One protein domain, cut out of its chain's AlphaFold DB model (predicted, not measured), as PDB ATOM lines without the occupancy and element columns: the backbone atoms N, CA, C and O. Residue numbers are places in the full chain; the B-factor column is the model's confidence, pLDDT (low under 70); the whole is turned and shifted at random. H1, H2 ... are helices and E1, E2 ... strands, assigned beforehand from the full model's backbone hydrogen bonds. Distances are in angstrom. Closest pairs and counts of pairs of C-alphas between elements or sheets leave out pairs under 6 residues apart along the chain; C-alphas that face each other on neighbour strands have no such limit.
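What this domain is: This is residues 413 to 462 and 471 to 559 of the 594 residues of the protein "F-box domain-containing protein" of Phaeosphaeria nodorum (strain SN15 / ATCC MYA-4574 / FGSC 10173) (UniProt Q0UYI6). One twisted sheet of five strands has two helices, H2 and H3, packed over one face, and no named helix covers the other face. After E5 a tail with three short helices, H4, H5 and H6, reaches far out from the sheet and makes the longest axis. The printed part has 139 residues, with six named helices and five named strands in the order H1 E1 H2 E2 H3 E3 E4 E5 H4 H5 H6; the sheet, in the order E1 E2 E3 E4 E5, is mixed, and the class is mixed, helices and strands. The whole is loose, with a radius of gyration of the C-alphas of 19.0 A and spans of 61 by 41 by 25 A.

How they stand to each other: Start at H1, residues 413 to 416, which touches no helix and is not on the sheet. E1, residues 422 to 428, H2, residues 435 to 445, and E2, residues 452 to 458, form a strand-helix-strand unit, two parallel neighbour strands with a helix between, and its crossover is right-handed; look at N 425 and O 454, 2.8 A apart. Past the cut, H3, residues 471 to 484, touches H2 at a steep tilt of 62 degrees, the closest C-alphas being those of Arg 442 and Ala 484, 5.5 A. E3, residues 495 to 502, is parallel to E2, with N 455 and O 498 at 2.8 A. E4, residues 517 to 521, and E5, residues 527 to 531, complete a meander with E3, each strand the antiparallel neighbour of the one before; both pairs are hairpins, with N 497 and O 519 at 2.8 A and N 528 and O 520 at 2.8 A. H2 and H3 lie on the same face, two layers with the sheet. H2, at a height over the sheet of 10.4 A, runs along the strands, at 2 degrees to E1 on the local plane, which rests on just 6 C-alphas; H3, at 9.7 A, lies over E3 and E4, slantwise at 41 degrees to E3 on the local plane. H4, residues 532 to 536, is not on the sheet; it is apart from H5, residues 548 to 553, which meets H6, residues 555 to 559, only through their link. Every O i to N i+4 pair is within hydrogen-bond range in H2, H3 and H5; H4 and H6 each have 0 of 1, with 1 of 2 O i to N i+3 pairs, and H1 is too short for such a pair.

Where its parts are: Find C-alpha 413 at (-14.970, -48.738, 4.449), where H1 begins. E1 measures 19.8 A, H2 15.5 A, E2 19.5 A, H3 19.6 A and E3 22.6 A from first to last C-alpha; E3 begins at C-alpha 495, (-20.625, -30.493, 0.922). H6 ends at C-alpha 559, (-46.676, -5.606, 8.240).

The domain as a whole: The C-alphas farthest apart, of Asp 415 and Gln 552, are 61.9 A apart. Residues 463 to 470 are not printed, and C-alphas 462 and 471 are 20.1 A apart. The links E3 to E4 and H4 to H5 are long; residues 506 to 511 and 534 to 540 stand free. The mean pLDDT of the printed part is 70.4, and 60 residues are under 70, among them 503 to 513 and 531 to 559.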
ATOM      1  N   LEU A 413     -13.882 -49.160   5.325       89.88
ATOM      2  CA  LEU A 413     -14.970 -48.738   4.449       89.88
ATOM      3  C   LEU A 413     -14.463 -47.906   3.266       89.88
ATOM      4  O   LEU A 413     -14.859 -48.178   2.138       89.88
ATOM      5  N   ARG A 414     -13.577 -46.932   3.507       91.31
ATOM      6  CA  ARG A 414     -12.950 -46.122   2.453       91.31
ATOM      7  C   ARG A 414     -12.213 -46.999   1.450       91.31
ATOM      8  O   ARG A 414     -12.348 -46.784   0.251       91.31
ATOM      9  N   ASP A 415     -11.485 -47.993   1.945       91.31
ATOM     10  CA  ASP A 415     -10.704 -48.897   1.103       91.31
ATOM     11  C   ASP A 415     -11.617 -49.790   0.233       91.31
ATOM     12  O   ASP A 415     -11.286 -50.086  -0.912       91.31
ATOM     13  N   LEU A 416     -12.794 -50.184   0.742       91.25
ATOM     14  CA  LEU A 416     -13.766 -51.009   0.008       91.25
ATOM     15  C   LEU A 416     -14.631 -50.214  -0.981       91.25
ATOM     16  O   LEU A 416     -14.939 -50.709  -2.064       91.25
ATOM     17  N   VAL A 417     -15.065 -49.008  -0.608       92.19
ATOM     18  CA  VAL A 417     -15.991 -48.174  -1.395       92.19
ATOM     19  C   VAL A 417     -15.504 -46.720  -1.468       92.19
ATOM     20  O   VAL A 417     -16.173 -45.807  -0.978       92.19
ATOM     21  N   PRO A 418     -14.360 -46.456  -2.128       90.19
ATOM     22  CA  PRO A 418     -13.772 -45.113  -2.187       90.19
ATOM     23  C   PRO A 418     -14.666 -44.094  -2.914       90.19
ATOM     24  O   PRO A 418     -14.523 -42.887  -2.731       90.19
ATOM     25  N   GLY A 419     -15.605 -44.572  -3.739       90.00
ATOM     26  CA  GLY A 419     -16.525 -43.747  -4.519       90.00
ATOM     27  C   GLY A 419     -17.768 -43.246  -3.777       90.00
ATOM     28  O   GLY A 419     -18.593 -42.585  -4.407       90.00
ATOM     29  N   VAL A 420     -17.927 -43.563  -2.489       93.50
ATOM     30  CA  VAL A 420     -19.134 -43.224  -1.728       93.50
ATOM     31  C   VAL A 420     -19.307 -41.705  -1.586       93.50
ATOM     32  O   VAL A 420     -18.393 -40.983  -1.195       93.50
ATOM     33  N   GLN A 421     -20.505 -41.226  -1.917       94.06
ATOM     34  CA  GLN A 421     -20.889 -39.813  -1.888       94.06
ATOM     35  C   GLN A 421     -21.727 -39.462  -0.663       94.06
ATOM     36  O   GLN A 421     -21.684 -38.321  -0.205       94.06
ATOM     37  N   LYS A 422     -22.474 -40.436  -0.130       94.50
ATOM     38  CA  LYS A 422     -23.330 -40.269   1.038       94.50
ATOM     39  C   LYS A 422     -23.108 -41.368   2.064       94.50
ATOM     40  O   LYS A 422     -23.233 -42.548   1.735       94.50
ATOM     41  N   ILE A 423     -22.839 -40.983   3.310       92.69
ATOM     42  CA  ILE A 423     -22.731 -41.923   4.433       92.69
ATOM     43  C   ILE A 423     -23.590 -41.444   5.600       92.69
ATOM     44  O   ILE A 423     -23.520 -40.286   6.017       92.69
ATOM     45  N   VAL A 424     -24.353 -42.369   6.179       88.75
ATOM     46  CA  VAL A 424     -25.016 -42.177   7.471       88.75
ATOM     47  C   VAL A 424     -24.291 -42.983   8.543       88.75
ATOM     48  O   VAL A 424     -24.193 -44.206   8.456       88.75
ATOM     49  N   VAL A 425     -23.768 -42.278   9.548       83.44
ATOM     50  CA  VAL A 425     -22.926 -42.827  10.614       83.44
ATOM     51  C   VAL A 425     -23.560 -42.583  11.974       83.44
ATOM     52  O   VAL A 425     -24.034 -41.491  12.280       83.44
ATOM     53  N   HIS A 426     -23.492 -43.600  12.827       77.75
ATOM     54  CA  HIS A 426     -23.952 -43.540  14.207       77.75
ATOM     55  C   HIS A 426     -22.748 -43.382  15.142       77.75
ATOM     56  O   HIS A 426     -21.796 -44.169  15.087       77.75
ATOM     57  N   ILE A 427     -22.786 -42.353  15.992       73.88
ATOM     58  CA  ILE A 427     -21.723 -41.997  16.937       73.88
ATOM     59  C   ILE A 427     -22.322 -41.922  18.348       73.88
ATOM     60  O   ILE A 427     -23.308 -41.228  18.597       73.88
ATOM     61  N   SER A 428     -21.706 -42.623  19.301       67.44
ATOM     62  CA  SER A 428     -22.081 -42.534  20.718       67.44
ATOM     63  C   SER A 428     -21.769 -41.142  21.278       67.44
ATOM     64  O   SER A 428     -20.668 -40.629  21.079       67.44
ATOM     65  N   ALA A 429     -22.708 -40.525  22.006       58.91
ATOM     66  CA  ALA A 429     -22.556 -39.171  22.538       58.91
ATOM     67  C   ALA A 429     -21.877 -39.079  23.925       58.91
ATOM     68  O   ALA A 429     -21.714 -37.966  24.428       58.91
ATOM     69  N   ARG A 430     -21.324 -40.166  24.489       58.94
ATOM     70  CA  ARG A 430     -20.523 -40.134  25.744       58.94
ATOM     71  C   ARG A 430     -19.105 -39.548  25.589       58.94
ATOM     72  O   ARG A 430     -18.401 -39.938  24.659       58.94
ATOM     73  N   PRO A 431     -18.644 -38.710  26.532       52.09
ATOM     74  CA  PRO A 431     -18.337 -37.282  26.332       52.09
ATOM     75  C   PRO A 431     -17.610 -36.930  25.016       52.09
ATOM     76  O   PRO A 431     -16.714 -37.631  24.548       52.09
ATOM     77  N   LEU A 432     -18.031 -35.811  24.417       50.34
ATOM     78  CA  LEU A 432     -17.654 -35.309  23.082       50.34
ATOM     79  C   LEU A 432     -16.170 -34.974  22.887       50.34
ATOM     80  O   LEU A 432     -15.735 -34.816  21.753       50.34
ATOM     81  N   GLN A 433     -15.396 -34.926  23.968       50.62
ATOM     82  CA  GLN A 433     -13.973 -34.584  23.967       50.62
ATOM     83  C   GLN A 433     -13.040 -35.798  23.792       50.62
ATOM     84  O   GLN A 433     -11.822 -35.658  23.863       50.62
ATOM     85  N   SER A 434     -13.566 -37.009  23.569       58.38
ATOM     86  CA  SER A 434     -12.706 -38.183  23.391       58.38
ATOM     87  C   SER A 434     -11.994 -38.169  22.029       58.38
ATOM     88  O   SER A 434     -12.620 -38.022  20.976       58.38
ATOM     89  N   ARG A 435     -10.667 -38.388  22.038       62.22
ATOM     90  CA  ARG A 435      -9.808 -38.503  20.834       62.22
ATOM     91  C   ARG A 435     -10.386 -39.448  19.769       62.22
ATOM     92  O   ARG A 435     -10.198 -39.221  18.577       62.22
ATOM     93  N   ALA A 436     -11.127 -40.472  20.197       59.53
ATOM     94  CA  ALA A 436     -11.791 -41.436  19.326       59.53
ATOM     95  C   ALA A 436     -12.770 -40.787  18.329       59.53
ATOM     96  O   ALA A 436     -12.817 -41.193  17.172       59.53
ATOM     97  N   ARG A 437     -13.510 -39.742  18.726       68.88
ATOM     98  CA  ARG A 437     -14.482 -39.085  17.836       68.88
ATOM     99  C   ARG A 437     -13.841 -38.196  16.795       68.88
ATOM    100  O   ARG A 437     -14.251 -38.230  15.643       68.88
ATOM    101  N   LEU A 438     -12.826 -37.430  17.190       77.19
ATOM    102  CA  LEU A 438     -12.038 -36.663  16.228       77.19
ATOM    103  C   LEU A 438     -11.389 -37.603  15.207       77.19
ATOM    104  O   LEU A 438     -11.327 -37.256  14.036       77.19
ATOM    105  N   GLY A 439     -11.002 -38.817  15.617       83.94
ATOM    106  CA  GLY A 439     -10.576 -39.875  14.698       83.94
ATOM    107  C   GLY A 439     -11.634 -40.230  13.647       83.94
ATOM    108  O   GLY A 439     -11.315 -40.258  12.466       83.94
ATOM    109  N   ILE A 440     -12.893 -40.434  14.054       86.00
ATOM    110  CA  ILE A 440     -14.020 -40.715  13.143       86.00
ATOM    111  C   ILE A 440     -14.230 -39.558  12.159       86.00
ATOM    112  O   ILE A 440     -14.325 -39.786  10.958       86.00
ATOM    113  N   ILE A 441     -14.284 -38.318  12.653       88.44
ATOM    114  CA  ILE A 441     -14.519 -37.126  11.821       88.44
ATOM    115  C   ILE A 441     -13.378 -36.913  10.825       88.44
ATOM    116  O   ILE A 441     -13.633 -36.684   9.644       88.44
ATOM    117  N   ARG A 442     -12.126 -37.041  11.282       90.06
ATOM    118  CA  ARG A 442     -10.941 -36.938  10.425       90.06
ATOM    119  C   ARG A 442     -10.932 -38.025   9.361       90.06
ATOM    120  O   ARG A 442     -10.674 -37.711   8.208       90.06
ATOM    121  N   GLU A 443     -11.266 -39.265   9.714       91.62
ATOM    122  CA  GLU A 443     -11.342 -40.351   8.735       91.62
ATOM    123  C   GLU A 443     -12.479 -40.128   7.730       91.62
ATOM    124  O   GLU A 443     -12.261 -40.295   6.536       91.62
ATOM    125  N   LEU A 444     -13.662 -39.662   8.150       91.75
ATOM    126  CA  LEU A 444     -14.732 -39.293   7.210       91.75
ATOM    127  C   LEU A 444     -14.289 -38.185   6.241       91.75
ATOM    128  O   LEU A 444     -14.604 -38.248   5.057       91.75
ATOM    129  N   ALA A 445     -13.516 -37.205   6.711       91.19
ATOM    130  CA  ALA A 445     -12.991 -36.129   5.874       91.19
ATOM    131  C   ALA A 445     -11.978 -36.605   4.815       91.19
ATOM    132  O   ALA A 445     -11.720 -35.888   3.851       91.19
ATOM    133  N   THR A 446     -11.417 -37.809   4.966       91.81
ATOM    134  CA  THR A 446     -10.484 -38.384   3.983       91.81
ATOM    135  C   THR A 446     -11.159 -39.056   2.786       91.81
ATOM    136  O   THR A 446     -10.467 -39.442   1.846       91.81
ATOM    137  N   PHE A 447     -12.482 -39.232   2.800       91.38
ATOM    138  CA  PHE A 447     -13.199 -39.750   1.638       91.38
ATOM    139  C   PHE A 447     -13.257 -38.678   0.548       91.38
ATOM    140  O   PHE A 447     -13.891 -37.638   0.720       91.38
ATOM    141  N   GLU A 448     -12.637 -38.949  -0.599       88.56
ATOM    142  CA  GLU A 448     -12.481 -37.958  -1.672       88.56
ATOM    143  C   GLU A 448     -13.818 -37.480  -2.256       88.56
ATOM    144  O   GLU A 448     -13.981 -36.297  -2.545       88.56
ATOM    145  N   ARG A 449     -14.788 -38.393  -2.407       90.19
ATOM    146  CA  ARG A 449     -16.086 -38.122  -3.051       90.19
ATOM    147  C   ARG A 449     -17.245 -37.881  -2.085       90.19
ATOM    148  O   ARG A 449     -18.362 -37.651  -2.538       90.19
ATOM    149  N   LEU A 450     -17.005 -37.948  -0.777       91.62
ATOM    150  CA  LEU A 450     -18.060 -37.862   0.229       91.62
ATOM    151  C   LEU A 450     -18.584 -36.428   0.330       91.62
ATOM    152  O   LEU A 450     -17.885 -35.559   0.841       91.62
ATOM    153  N   ASN A 451     -19.806 -36.176  -0.126       91.38
ATOM    154  CA  ASN A 451     -20.412 -34.843  -0.160       91.38
ATOM    155  C   ASN A 451     -21.623 -34.714   0.777       91.38
ATOM    156  O   ASN A 451     -22.012 -33.599   1.095       91.38
ATOM    157  N   ASP A 452     -22.194 -35.816   1.264       92.69
ATOM    158  CA  ASP A 452     -23.304 -35.812   2.225       92.69
ATOM    159  C   ASP A 452     -22.990 -36.751   3.398       92.69
ATOM    160  O   ASP A 452     -22.844 -37.966   3.244       92.69
ATOM    161  N   VAL A 453     -22.864 -36.188   4.595       93.12
ATOM    162  CA  VAL A 453     -22.574 -36.941   5.817       93.12
ATOM    163  C   VAL A 453     -23.684 -36.706   6.815       93.12
ATOM    164  O   VAL A 453     -23.906 -35.578   7.236       93.12
ATOM    165  N   SER A 454     -24.348 -37.766   7.265       90.50
ATOM    166  CA  SER A 454     -25.322 -37.664   8.355       90.50
ATOM    167  C   SER A 454     -24.800 -38.345   9.611       90.50
ATOM    168  O   SER A 454     -24.551 -39.549   9.627       90.50
ATOM    169  N   LEU A 455     -24.650 -37.567  10.675       87.19
ATOM    170  CA  LEU A 455     -24.132 -37.996  11.965       87.19
ATOM    171  C   LEU A 455     -25.283 -38.115  12.962       87.19
ATOM    172  O   LEU A 455     -25.852 -37.112  13.399       87.19
ATOM    173  N   TYR A 456     -25.608 -39.349  13.337       81.19
ATOM    174  CA  TYR A 456     -26.602 -39.663  14.358       81.19
ATOM    175  C   TYR A 456     -25.900 -39.804  15.711       81.19
ATOM    176  O   TYR A 456     -25.134 -40.740  15.940       81.19
ATOM    177  N   LEU A 457     -26.139 -38.842  16.597       78.81
ATOM    178  CA  LEU A 457     -25.492 -38.685  17.895       78.81
ATOM    179  C   LEU A 457     -26.398 -39.237  19.004       78.81
ATOM    180  O   LEU A 457     -27.422 -38.639  19.323       78.81
ATOM    181  N   PHE A 458     -26.020 -40.363  19.614       71.56
ATOM    182  CA  PHE A 458     -26.835 -41.043  20.633       71.56
ATOM    183  C   PHE A 458     -26.496 -40.563  22.040       71.56
ATOM    184  O   PHE A 458     -25.431 -40.899  22.564       71.56
ATOM    185  N   ALA A 459     -27.400 -39.816  22.675       63.03
ATOM    186  CA  ALA A 459     -27.256 -39.437  24.078       63.03
ATOM    187  C   ALA A 459     -27.389 -40.675  24.982       63.03
ATOM    188  O   ALA A 459     -28.337 -41.449  24.861       63.03
ATOM    189  N   GLY A 460     -26.428 -40.885  25.888       56.22
ATOM    190  CA  GLY A 460     -26.572 -41.901  26.932       56.22
ATOM    191  C   GLY A 460     -27.721 -41.540  27.877       56.22
ATOM    192  O   GLY A 460     -28.003 -40.360  28.060       56.22
ATOM    193  N   ASN A 461     -28.374 -42.541  28.483       49.44
ATOM    194  CA  ASN A 461     -29.459 -42.330  29.448       49.44
ATOM    195  C   ASN A 461     -28.948 -41.568  30.683       49.44
ATOM    196  O   ASN A 461     -28.470 -42.167  31.641       49.44
ATOM    197  N   GLY A 462     -29.053 -40.249  30.641       48.88
ATOM    198  CA  GLY A 462     -28.785 -39.330  31.732       48.88
ATOM    199  C   GLY A 462     -29.447 -38.016  31.362       48.88
ATOM    200  O   GLY A 462     -29.152 -37.451  30.311       48.88
ATOM    201  N   GLN A 471     -25.324 -26.366  18.752       70.81
ATOM    202  CA  GLN A 471     -24.935 -25.757  17.467       70.81
ATOM    203  C   GLN A 471     -23.443 -25.423  17.373       70.81
ATOM    204  O   GLN A 471     -22.821 -25.733  16.360       70.81
ATOM    205  N   SER A 472     -22.864 -24.790  18.400       73.75
ATOM    206  CA  SER A 472     -21.441 -24.409  18.419       73.75
ATOM    207  C   SER A 472     -20.537 -25.632  18.300       73.75
ATOM    208  O   SER A 472     -19.564 -25.619  17.557       73.75
ATOM    209  N   MET A 473     -20.921 -26.721  18.958       76.25
ATOM    210  CA  MET A 473     -20.244 -28.005  18.891       76.25
ATOM    211  C   MET A 473     -20.390 -28.679  17.523       76.25
ATOM    212  O   MET A 473     -19.393 -29.122  16.963       76.25
ATOM    213  N   CYS A 474     -21.597 -28.739  16.945       81.62
ATOM    214  CA  CYS A 474     -21.775 -29.237  15.577       81.62
ATOM    215  C   CYS A 474     -20.987 -28.391  14.566       81.62
ATOM    216  O   CYS A 474     -20.368 -28.942  13.660       81.62
ATOM    217  N   ARG A 475     -20.934 -27.069  14.767       83.81
ATOM    218  CA  ARG A 475     -20.110 -26.150  13.977       83.81
ATOM    219  C   ARG A 475     -18.619 -26.438  14.147       83.81
ATOM    220  O   ARG A 475     -17.919 -26.467  13.146       83.81
ATOM    221  N   GLN A 476     -18.142 -26.695  15.364       84.00
ATOM    222  CA  GLN A 476     -16.750 -27.077  15.616       84.00
ATOM    223  C   GLN A 476     -16.414 -28.412  14.942       84.00
ATOM    224  O   GLN A 476     -15.394 -28.515  14.276       84.00
ATOM    225  N   ILE A 477     -17.290 -29.417  15.040       85.00
ATOM    226  CA  ILE A 477     -17.118 -30.701  14.345       85.00
ATOM    227  C   ILE A 477     -17.088 -30.496  12.827       85.00
ATOM    228  O   ILE A 477     -16.268 -31.102  12.145       85.00
ATOM    229  N   PHE A 478     -17.956 -29.636  12.295       87.94
ATOM    230  CA  PHE A 478     -17.956 -29.285  10.879       87.94
ATOM    231  C   PHE A 478     -16.660 -28.573  10.468       87.94
ATOM    232  O   PHE A 478     -16.078 -28.911   9.446       87.94
ATOM    233  N   GLN A 479     -16.157 -27.644  11.280       87.94
ATOM    234  CA  GLN A 479     -14.877 -26.974  11.038       87.94
ATOM    235  C   GLN A 479     -13.695 -27.946  11.094       87.94
ATOM    236  O   GLN A 479     -12.836 -27.887  10.226       87.94
ATOM    237  N   GLU A 480     -13.672 -28.874  12.051       88.06
ATOM    238  CA  GLU A 480     -12.672 -29.947  12.118       88.06
ATOM    239  C   GLU A 480     -12.752 -30.864  10.893       88.06
ATOM    240  O   GLU A 480     -11.724 -31.250  10.342       88.06
ATOM    241  N   PHE A 481     -13.964 -31.188  10.434       89.25
ATOM    242  CA  PHE A 481     -14.172 -31.944   9.202       89.25
ATOM    243  C   PHE A 481     -13.594 -31.198   7.994       89.25
ATOM    244  O   PHE A 481     -12.861 -31.790   7.207       89.25
ATOM    245  N   LEU A 482     -13.873 -29.896   7.867       89.12
ATOM    246  CA  LEU A 482     -13.326 -29.056   6.800       89.12
ATOM    247  C   LEU A 482     -11.802 -28.925   6.887       89.12
ATOM    248  O   LEU A 482     -11.139 -29.026   5.866       89.12
ATOM    249  N   ALA A 483     -11.242 -28.743   8.083       88.44
ATOM    250  CA  ALA A 483      -9.799 -28.621   8.290       88.44
ATOM    251  C   ALA A 483      -9.054 -29.933   7.994       88.44
ATOM    252  O   ALA A 483      -7.943 -29.918   7.469       88.44
ATOM    253  N   ALA A 484      -9.665 -31.077   8.319       88.06
ATOM    254  CA  ALA A 484      -9.120 -32.397   8.010       88.06
ATOM    255  C   ALA A 484      -9.249 -32.755   6.522       88.06
ATOM    256  O   ALA A 484      -8.463 -33.554   6.002       88.06
ATOM    257  N   ARG A 485     -10.224 -32.163   5.829       84.56
ATOM    258  CA  ARG A 485     -10.394 -32.312   4.389       84.56
ATOM    259  C   ARG A 485      -9.326 -31.471   3.692       84.56
ATOM    260  O   ARG A 485      -9.379 -30.247   3.675       84.56
ATOM    261  N   LYS A 486      -8.320 -32.145   3.130       66.50
ATOM    262  CA  LYS A 486      -7.283 -31.518   2.290       66.50
ATOM    263  C   LYS A 486      -7.927 -30.678   1.166       66.50
ATOM    264  O   LYS A 486      -9.081 -30.935   0.819       66.50
ATOM    265  N   PRO A 487      -7.205 -29.721   0.544       55.66
ATOM    266  CA  PRO A 487      -7.733 -28.849  -0.512       55.66
ATOM    267  C   PRO A 487      -7.957 -29.575  -1.857       55.66
ATOM    268  O   PRO A 487      -7.667 -29.048  -2.920       55.66
ATOM    269  N   THR A 488      -8.518 -30.782  -1.836       53.81
ATOM    270  CA  THR A 488      -9.127 -31.466  -2.985       53.81
ATOM    271  C   THR A 488     -10.572 -31.002  -3.217       53.81
ATOM    272  O   THR A 488     -11.371 -31.702  -3.835       53.81
ATOM    273  N   ILE A 489     -10.931 -29.805  -2.732       53.09
ATOM    274  CA  ILE A 489     -12.248 -29.180  -2.912       53.09
ATOM    275  C   ILE A 489     -12.345 -28.649  -4.351       53.09
ATOM    276  O   ILE A 489     -12.292 -27.453  -4.617       53.09
ATOM    277  N   HIS A 490     -12.455 -29.563  -5.307       52.75
ATOM    278  CA  HIS A 490     -12.981 -29.303  -6.648       52.75
ATOM    279  C   HIS A 490     -14.277 -30.104  -6.833       52.75
ATOM    280  O   HIS A 490     -14.535 -30.676  -7.889       52.75
ATOM    281  N   SER A 491     -15.082 -30.205  -5.770       58.38
ATOM    282  CA  SER A 491     -16.406 -30.813  -5.869       58.38
ATOM    283  C   SER A 491     -17.341 -29.828  -6.566       58.38
ATOM    284  O   SER A 491     -17.535 -28.712  -6.093       58.38
ATOM    285  N   GLN A 492     -17.938 -30.256  -7.679       70.00
ATOM    286  CA  GLN A 492     -19.025 -29.531  -8.348       70.00
ATOM    287  C   GLN A 492     -20.316 -29.517  -7.512       70.00
ATOM    288  O   GLN A 492     -21.260 -28.803  -7.838       70.00
ATOM    289  N   GLU A 493     -20.362 -30.301  -6.433       83.06
ATOM    290  CA  GLU A 493     -21.513 -30.450  -5.551       83.06
ATOM    291  C   GLU A 493     -21.232 -29.866  -4.158       83.06
ATOM    292  O   GLU A 493     -20.099 -29.967  -3.668       83.06
ATOM    293  N   PRO A 494     -22.259 -29.301  -3.496       86.12
ATOM    294  CA  PRO A 494     -22.133 -28.772  -2.145       86.12
ATOM    295  C   PRO A 494     -21.828 -29.884  -1.135       86.12
ATOM    296  O   PRO A 494     -22.411 -30.968  -1.180       86.12
ATOM    297  N   LEU A 495     -20.950 -29.589  -0.178       89.75
ATOM    298  CA  LEU A 495     -20.625 -30.493   0.922       89.75
ATOM    299  C   LEU A 495     -21.576 -30.238   2.091       89.75
ATOM    300  O   LEU A 495     -21.557 -29.163   2.682       89.75
ATOM    301  N   THR A 496     -22.359 -31.241   2.464       91.69
ATOM    302  CA  THR A 496     -23.353 -31.171   3.534       91.69
ATOM    303  C   THR A 496     -22.990 -32.108   4.683       91.69
ATOM    304  O   THR A 496     -22.753 -33.296   4.481       91.69
ATOM    305  N   VAL A 497     -23.008 -31.588   5.911       91.75
ATOM    306  CA  VAL A 497     -22.925 -32.382   7.141       91.75
ATOM    307  C   VAL A 497     -24.173 -32.136   7.982       91.75
ATOM    308  O   VAL A 497     -24.454 -31.026   8.444       91.75
ATOM    309  N   ILE A 498     -24.941 -33.200   8.171       89.94
ATOM    310  CA  ILE A 498     -26.167 -33.254   8.953       89.94
ATOM    311  C   ILE A 498     -25.857 -33.826  10.331       89.94
ATOM    312  O   ILE A 498     -25.176 -34.839  10.464       89.94
ATOM    313  N   PHE A 499     -26.438 -33.214  11.356       86.38
ATOM    314  CA  PHE A 499     -26.394 -33.704  12.723       86.38
ATOM    315  C   PHE A 499     -27.807 -34.011  13.204       86.38
ATOM    316  O   PHE A 499     -28.706 -33.161  13.154       86.38
ATOM    317  N   LYS A 500     -27.989 -35.236  13.695       83.50
ATOM    318  CA  LYS A 500     -29.216 -35.697  14.330       83.50
ATOM    319  C   LYS A 500     -28.915 -36.139  15.750       83.50
ATOM    320  O   LYS A 500     -28.166 -37.090  15.947       83.50
ATOM    321  N   PHE A 501     -29.514 -35.488  16.732       77.88
ATOM    322  CA  PHE A 501     -29.491 -35.959  18.105       77.88
ATOM    323  C   PHE A 501     -30.590 -36.999  18.277       77.88
ATOM    324  O   PHE A 501     -31.764 -36.775  17.977       77.88
ATOM    325  N   VAL A 502     -30.177 -38.177  18.723       71.75
ATOM    326  CA  VAL A 502     -31.059 -39.312  18.929       71.75
ATOM    327  C   VAL A 502     -31.282 -39.496  20.419       71.75
ATOM    328  O   VAL A 502     -30.355 -39.828  21.163       71.75
ATOM    329  N   GLU A 503     -32.536 -39.329  20.830       61.22
ATOM    330  CA  GLU A 503     -33.005 -39.727  22.149       61.22
ATOM    331  C   GLU A 503     -33.631 -41.125  22.082       61.22
ATOM    332  O   GLU A 503     -34.560 -41.336  21.295       61.22
ATOM    333  N   PRO A 504     -33.211 -42.070  22.944       53.84
ATOM    334  CA  PRO A 504     -33.749 -43.430  22.956       53.84
ATOM    335  C   PRO A 504     -35.257 -43.553  23.246       53.84
ATOM    336  O   PRO A 504     -35.790 -44.652  23.211       53.84
ATOM    337  N   ARG A 505     -35.961 -42.464  23.592       50.72
ATOM    338  CA  ARG A 505     -37.379 -42.491  24.002       50.72
ATOM    339  C   ARG A 505     -38.365 -42.012  22.925       50.72
ATOM    340  O   ARG A 505     -39.564 -42.170  23.116       50.72
ATOM    341  N   LEU A 506     -37.901 -41.451  21.801       47.53
ATOM    342  CA  LEU A 506     -38.754 -40.785  20.791       47.53
ATOM    343  C   LEU A 506     -38.893 -41.557  19.460       47.53
ATOM    344  O   LEU A 506     -39.185 -40.965  18.416       47.53
ATOM    345  N   PHE A 507     -38.712 -42.882  19.491       48.34
ATOM    346  CA  PHE A 507     -38.646 -43.760  18.309       48.34
ATOM    347  C   PHE A 507     -39.912 -43.817  17.431       48.34
ATOM    348  O   PHE A 507     -39.849 -44.346  16.326       48.34
ATOM    349  N   THR A 508     -41.045 -43.256  17.857       41.47
ATOM    350  CA  THR A 508     -42.332 -43.373  17.145       41.47
ATOM    351  C   THR A 508     -42.675 -42.196  16.226       41.47
ATOM    352  O   THR A 508     -43.745 -42.187  15.624       41.47
ATOM    353  N   SER A 509     -41.806 -41.188  16.085       44.75
ATOM    354  CA  SER A 509     -42.134 -39.994  15.291       44.75
ATOM    355  C   SER A 509     -41.480 -39.978  13.903       44.75
ATOM    356  O   SER A 509     -40.292 -40.255  13.747       44.75
ATOM    357  N   SER A 510     -42.230 -39.518  12.893       49.19
ATOM    358  CA  SER A 510     -41.766 -39.200  11.525       49.19
ATOM    359  C   SER A 510     -40.576 -38.222  11.459       49.19
ATOM    360  O   SER A 510     -39.996 -38.004  10.399       49.19
ATOM    361  N   LYS A 511     -40.181 -37.655  12.603       57.53
ATOM    362  CA  LYS A 511     -39.117 -36.664  12.798       57.53
ATOM    363  C   LYS A 511     -37.717 -37.282  12.937       57.53
ATOM    364  O   LYS A 511     -36.756 -36.554  13.193       57.53
ATOM    365  N   TRP A 512     -37.586 -38.604  12.809       62.62
ATOM    366  CA  TRP A 512     -36.305 -39.314  12.919       62.62
ATOM    367  C   TRP A 512     -35.298 -38.920  11.832       62.62
ATOM    368  O   TRP A 512     -34.119 -38.710  12.113       62.62
ATOM    369  N   PHE A 513     -35.768 -38.790  10.591       66.19
ATOM    370  CA  PHE A 513     -34.936 -38.413   9.443       66.19
ATOM    371  C   PHE A 513     -34.765 -36.896   9.304       66.19
ATOM    372  O   PHE A 513     -33.960 -36.436   8.500       66.19
ATOM    373  N   THR A 514     -35.506 -36.110  10.087       73.00
ATOM    374  CA  THR A 514     -35.394 -34.651  10.081       73.00
ATOM    375  C   THR A 514     -34.133 -34.235  10.838       73.00
ATOM    376  O   THR A 514     -34.046 -34.526  12.036       73.00
ATOM    377  N   PRO A 515     -33.170 -33.552  10.194       78.50
ATOM    378  CA  PRO A 515     -31.941 -33.109  10.844       78.50
ATOM    379  C   PRO A 515     -32.247 -32.095  11.952       78.50
ATOM    380  O   PRO A 515     -33.162 -31.285  11.812       78.50
ATOM    381  N   ASP A 516     -31.481 -32.112  13.044       79.81
ATOM    382  CA  ASP A 516     -31.581 -31.050  14.055       79.81
ATOM    383  C   ASP A 516     -30.708 -29.849  13.662       79.81
ATOM    384  O   ASP A 516     -31.123 -28.698  13.826       79.81
ATOM    385  N   TYR A 517     -29.546 -30.131  13.059       84.62
ATOM    386  CA  TYR A 517     -28.670 -29.145  12.431       84.62
ATOM    387  C   TYR A 517     -28.181 -29.647  11.076       84.62
ATOM    388  O   TYR A 517     -27.931 -30.841  10.891       84.62
ATOM    389  N   ARG A 518     -27.997 -28.724  10.137       88.62
ATOM    390  CA  ARG A 518     -27.362 -28.986   8.843       88.62
ATOM    391  C   ARG A 518     -26.385 -27.857   8.550       88.62
ATOM    392  O   ARG A 518     -26.753 -26.694   8.666       88.62
ATOM    393  N   PHE A 519     -25.166 -28.212   8.174       88.88
ATOM    394  CA  PHE A 519     -24.151 -27.277   7.705       88.88
ATOM    395  C   PHE A 519     -23.787 -27.646   6.275       88.88
ATOM    396  O   PHE A 519     -23.515 -28.815   6.000       88.88
ATOM    397  N   THR A 520     -23.784 -26.661   5.387       87.50
ATOM    398  CA  THR A 520     -23.504 -26.852   3.965       87.50
ATOM    399  C   THR A 520     -22.412 -25.885   3.540       87.50
ATOM    400  O   THR A 520     -22.560 -24.681   3.713       87.50
ATOM    401  N   LEU A 521     -21.320 -26.395   2.976       87.31
ATOM    402  CA  LEU A 521     -20.363 -25.600   2.214       87.31
ATOM    403  C   LEU A 521     -20.820 -25.606   0.753       87.31
ATOM    404  O   LEU A 521     -20.806 -26.650   0.096       87.31
ATOM    405  N   THR A 522     -21.270 -24.456   0.267       83.81
ATOM    406  CA  THR A 522     -21.742 -24.281  -1.107       83.81
ATOM    407  C   THR A 522     -20.582 -24.331  -2.101       83.81
ATOM    408  O   THR A 522     -19.408 -24.217  -1.741       83.81
ATOM    409  N   THR A 523     -20.908 -24.447  -3.387       81.06
ATOM    410  CA  THR A 523     -19.919 -24.392  -4.475       81.06
ATOM    411  C   THR A 523     -19.219 -23.035  -4.585       81.06
ATOM    412  O   THR A 523     -18.111 -22.971  -5.109       81.06
ATOM    413  N   SER A 524     -19.815 -21.956  -4.061       78.56
ATOM    414  CA  SER A 524     -19.191 -20.629  -3.973       78.56
ATOM    415  C   SER A 524     -18.291 -20.457  -2.744       78.56
ATOM    416  O   SER A 524     -17.730 -19.381  -2.542       78.56
ATOM    417  N   GLY A 525     -18.149 -21.494  -1.910       78.06
ATOM    418  CA  GLY A 525     -17.349 -21.457  -0.687       78.06
ATOM    419  C   GLY A 525     -18.055 -20.806   0.506       78.06
ATOM    420  O   GLY A 525     -17.427 -20.599   1.544       78.06
ATOM    421  N   THR A 526     -19.352 -20.492   0.399       81.50
ATOM    422  CA  THR A 526     -20.136 -19.968   1.526       81.50
ATOM    423  C   THR A 526     -20.600 -21.100   2.436       81.50
ATOM    424  O   THR A 526     -20.967 -22.180   1.976       81.50
ATOM    425  N   ILE A 527     -20.585 -20.863   3.751       82.75
ATOM    426  CA  ILE A 527     -21.119 -21.815   4.731       82.75
ATOM    427  C   ILE A 527     -22.542 -21.397   5.087       82.75
ATOM    428  O   ILE A 527     -22.756 -20.354   5.704       82.75
ATOM    429  N   GLU A 528     -23.501 -22.244   4.745       83.88
ATOM    430  CA  GLU A 528     -24.895 -22.132   5.152       83.88
ATOM    431  C   GLU A 528     -25.150 -23.037   6.362       83.88
ATOM    432  O   GLU A 528     -24.635 -24.155   6.446       83.88
ATOM    433  N   ALA A 529     -25.943 -22.561   7.319       78.56
ATOM    434  CA  ALA A 529     -26.330 -23.328   8.496       78.56
ATOM    435  C   ALA A 529     -27.850 -23.294   8.658       78.56
ATOM    436  O   ALA A 529     -28.456 -22.228   8.640       78.56
ATOM    437  N   PHE A 530     -28.450 -24.462   8.852       73.19
ATOM    438  CA  PHE A 530     -29.872 -24.640   9.116       73.19
ATOM    439  C   PHE A 530     -30.074 -25.205  10.522       73.19
ATOM    440  O   PHE A 530     -29.377 -26.148  10.927       73.19
ATOM    441  N   ARG A 531     -31.058 -24.662  11.247       67.25
ATOM    442  CA  ARG A 531     -31.495 -25.151  12.556       67.25
ATOM    443  C   ARG A 531     -32.977 -25.504  12.505       67.25
ATOM    444  O   ARG A 531     -33.808 -24.711  12.092       67.25
ATOM    445  N   ARG A 532     -33.335 -26.669  13.042       61.31
ATOM    446  CA  ARG A 532     -34.722 -27.170  13.072       61.31
ATOM    447  C   ARG A 532     -35.751 -26.240  13.743       61.31
ATOM    448  O   ARG A 532     -36.942 -26.378  13.492       61.31
ATOM    449  N   GLN A 533     -35.326 -25.292  14.584       51.69
ATOM    450  CA  GLN A 533     -36.236 -24.278  15.140       51.69
ATOM    451  C   GLN A 533     -36.767 -23.294  14.083       51.69
ATOM    452  O   GLN A 533     -37.831 -22.718  14.300       51.69
ATOM    453  N   ASP A 534     -36.113 -23.166  12.927       43.28
ATOM    454  CA  ASP A 534     -36.512 -22.235  11.863       43.28
ATOM    455  C   ASP A 534     -37.765 -22.713  11.093       43.28
ATOM    456  O   ASP A 534     -38.477 -21.912  10.487       43.28
ATOM    457  N   GLU A 535     -38.141 -23.995  11.213       38.09
ATOM    458  CA  GLU A 535     -39.441 -24.512  10.745       38.09
ATOM    459  C   GLU A 535     -40.606 -24.187  11.697       38.09
ATOM    460  O   GLU A 535     -41.767 -24.367  11.332       38.09
ATOM    461  N   CYS A 536     -40.348 -23.664  12.904       34.72
ATOM    462  CA  CYS A 536     -41.431 -23.280  13.813       34.72
ATOM    463  C   CYS A 536     -42.066 -21.919  13.470       34.72
ATOM    464  O   CYS A 536     -43.066 -21.557  14.087       34.72
ATOM    465  N   VAL A 537     -41.532 -21.173  12.489       33.16
ATOM    466  CA  VAL A 537     -42.086 -19.867  12.070       33.16
ATOM    467  C   VAL A 537     -42.354 -19.768  10.563       33.16
ATOM    468  O   VAL A 537     -43.165 -18.942  10.158       33.16
ATOM    469  N   ILE A 538     -41.824 -20.674   9.735       32.53
ATOM    470  CA  ILE A 538     -42.334 -20.887   8.367       32.53
ATOM    471  C   ILE A 538     -43.196 -22.152   8.354       32.53
ATOM    472  O   ILE A 538     -43.035 -23.065   7.549       32.53
ATOM    473  N   VAL A 539     -44.195 -22.188   9.239       32.88
ATOM    474  CA  VAL A 539     -45.461 -22.773   8.806       32.88
ATOM    475  C   VAL A 539     -45.822 -21.952   7.578       32.88
ATOM    476  O   VAL A 539     -46.002 -20.743   7.702       32.88
ATOM    477  N   SER A 540     -45.868 -22.573   6.396       36.59
ATOM    478  CA  SER A 540     -46.607 -22.013   5.268       36.59
ATOM    479  C   SER A 540     -47.963 -21.619   5.850       36.59
ATOM    480  O   SER A 540     -48.772 -22.500   6.171       36.59
ATOM    481  N   LEU A 541     -48.149 -20.333   6.149       37.34
ATOM    482  CA  LEU A 541     -49.335 -19.798   6.797       37.34
ATOM    483  C   LEU A 541     -50.419 -19.823   5.733       37.34
ATOM    484  O   LEU A 541     -50.719 -18.853   5.051       37.34
ATOM    485  N   ARG A 542     -50.922 -21.037   5.548       44.38
ATOM    486  CA  ARG A 542     -52.089 -21.406   4.785       44.38
ATOM    487  C   ARG A 542     -53.232 -20.612   5.388       44.38
ATOM    488  O   ARG A 542     -53.705 -20.937   6.473       44.38
ATOM    489  N   MET A 543     -53.608 -19.522   4.727       37.19
ATOM    490  CA  MET A 543     -54.730 -18.658   5.118       37.19
ATOM    491  C   MET A 543     -56.038 -19.456   5.268       37.19
ATOM    492  O   MET A 543     -56.922 -19.077   6.027       37.19
ATOM    493  N   ASP A 544     -56.136 -20.601   4.589       42.94
ATOM    494  CA  ASP A 544     -57.188 -21.615   4.693       42.94
ATOM    495  C   ASP A 544     -57.181 -22.412   6.013       42.94
ATOM    496  O   ASP A 544     -58.134 -23.135   6.292       42.94
ATOM    497  N   ARG A 545     -56.131 -22.290   6.835       39.19
ATOM    498  CA  ARG A 545     -55.983 -22.979   8.130       39.19
ATOM    499  C   ARG A 545     -56.084 -22.060   9.344       39.19
ATOM    500  O   ARG A 545     -56.065 -22.564  10.464       39.19
ATOM    501  N   LEU A 546     -56.162 -20.748   9.136       43.34
ATOM    502  CA  LEU A 546     -56.315 -19.777  10.215       43.34
ATOM    503  C   LEU A 546     -57.797 -19.628  10.568       43.34
ATOM    504  O   LEU A 546     -58.635 -19.421   9.688       43.34
ATOM    505  N   THR A 547     -58.116 -19.719  11.858       49.47
ATOM    506  CA  THR A 547     -59.450 -19.362  12.360       49.47
ATOM    507  C   THR A 547     -59.667 -17.847  12.259       49.47
ATOM    508  O   THR A 547     -58.705 -17.081  12.170       49.47
ATOM    509  N   ASN A 548     -60.924 -17.387  12.287       47.00
ATOM    510  CA  ASN A 548     -61.231 -15.950  12.237       47.00
ATOM    511  C   ASN A 548     -60.547 -15.174  13.382       47.00
ATOM    512  O   ASN A 548     -59.991 -14.104  13.143       47.00
ATOM    513  N   ASP A 549     -60.458 -15.763  14.575       47.84
ATOM    514  CA  ASP A 549     -59.776 -15.155  15.725       47.84
ATOM    515  C   ASP A 549     -58.250 -15.069  15.527       47.84
ATOM    516  O   ASP A 549     -57.604 -14.101  15.935       47.84
ATOM    517  N   GLN A 550     -57.649 -16.051  14.844       47.81
ATOM    518  CA  GLN A 550     -56.225 -16.045  14.484       47.81
ATOM    519  C   GLN A 550     -55.913 -15.035  13.369       47.81
ATOM    520  O   GLN A 550     -54.850 -14.414  13.369       47.81
ATOM    521  N   LEU A 551     -56.847 -14.827  12.438       49.97
ATOM    522  CA  LEU A 551     -56.786 -13.783  11.408       49.97
ATOM    523  C   LEU A 551     -56.922 -12.372  12.003       49.97
ATOM    524  O   LEU A 551     -56.233 -11.455  11.566       49.97
ATOM    525  N   GLN A 552     -57.766 -12.195  13.023       52.09
ATOM    526  CA  GLN A 552     -57.948 -10.907  13.700       52.09
ATOM    527  C   GLN A 552     -56.789 -10.556  14.648       52.09
ATOM    528  O   GLN A 552     -56.392  -9.395  14.735       52.09
ATOM    529  N   SER A 553     -56.196 -11.547  15.320       47.69
ATOM    530  CA  SER A 553     -55.089 -11.343  16.273       47.69
ATOM    531  C   SER A 553     -53.701 -11.201  15.622       47.69
ATOM    532  O   SER A 553     -52.751 -10.739  16.259       47.69
ATOM    533  N   SER A 554     -53.551 -11.529  14.336       50.69
ATOM    534  CA  SER A 554     -52.264 -11.543  13.621       50.69
ATOM    535  C   SER A 554     -51.864 -10.185  13.016       50.69
ATOM    536  O   SER A 554     -51.352 -10.095  11.900       50.69
ATOM    537  N   GLY A 555     -51.970  -9.098  13.791       49.50
ATOM    538  CA  GLY A 555     -51.559  -7.740  13.384       49.50
ATOM    539  C   GLY A 555     -50.091  -7.600  12.922       49.50
ATOM    540  O   GLY A 555     -49.738  -6.642  12.234       49.50
ATOM    541  N   ARG A 556     -49.220  -8.578  13.226       48.19
ATOM    542  CA  ARG A 556     -47.844  -8.659  12.695       48.19
ATOM    543  C   ARG A 556     -47.778  -9.139  11.235       48.19
ATOM    544  O   ARG A 556     -46.876  -8.717  10.515       48.19
ATOM    545  N   MET A 557     -48.738  -9.942  10.764       48.19
ATOM    546  CA  MET A 557     -48.780 -10.454   9.381       48.19
ATOM    547  C   MET A 557     -49.139  -9.364   8.361       48.19
ATOM    548  O   MET A 557     -48.621  -9.382   7.247       48.19
ATOM    549  N   GLN A 558     -49.915  -8.346   8.755       47.59
ATOM    550  CA  GLN A 558     -50.188  -7.173   7.911       47.59
ATOM    551  C   GLN A 558     -48.924  -6.373   7.572       47.59
ATOM    552  O   GLN A 558     -48.806  -5.853   6.464       47.59
ATOM    553  N   LYS A 559     -47.960  -6.281   8.498       48.12
ATOM    554  CA  LYS A 559     -46.676  -5.606   8.240       48.12
ATOM    555  C   LYS A 559     -45.802  -6.401   7.265       48.12
ATOM    556  O   LYS A 559     -45.129  -5.800   6.437       48.12
TER     557      LYS A 559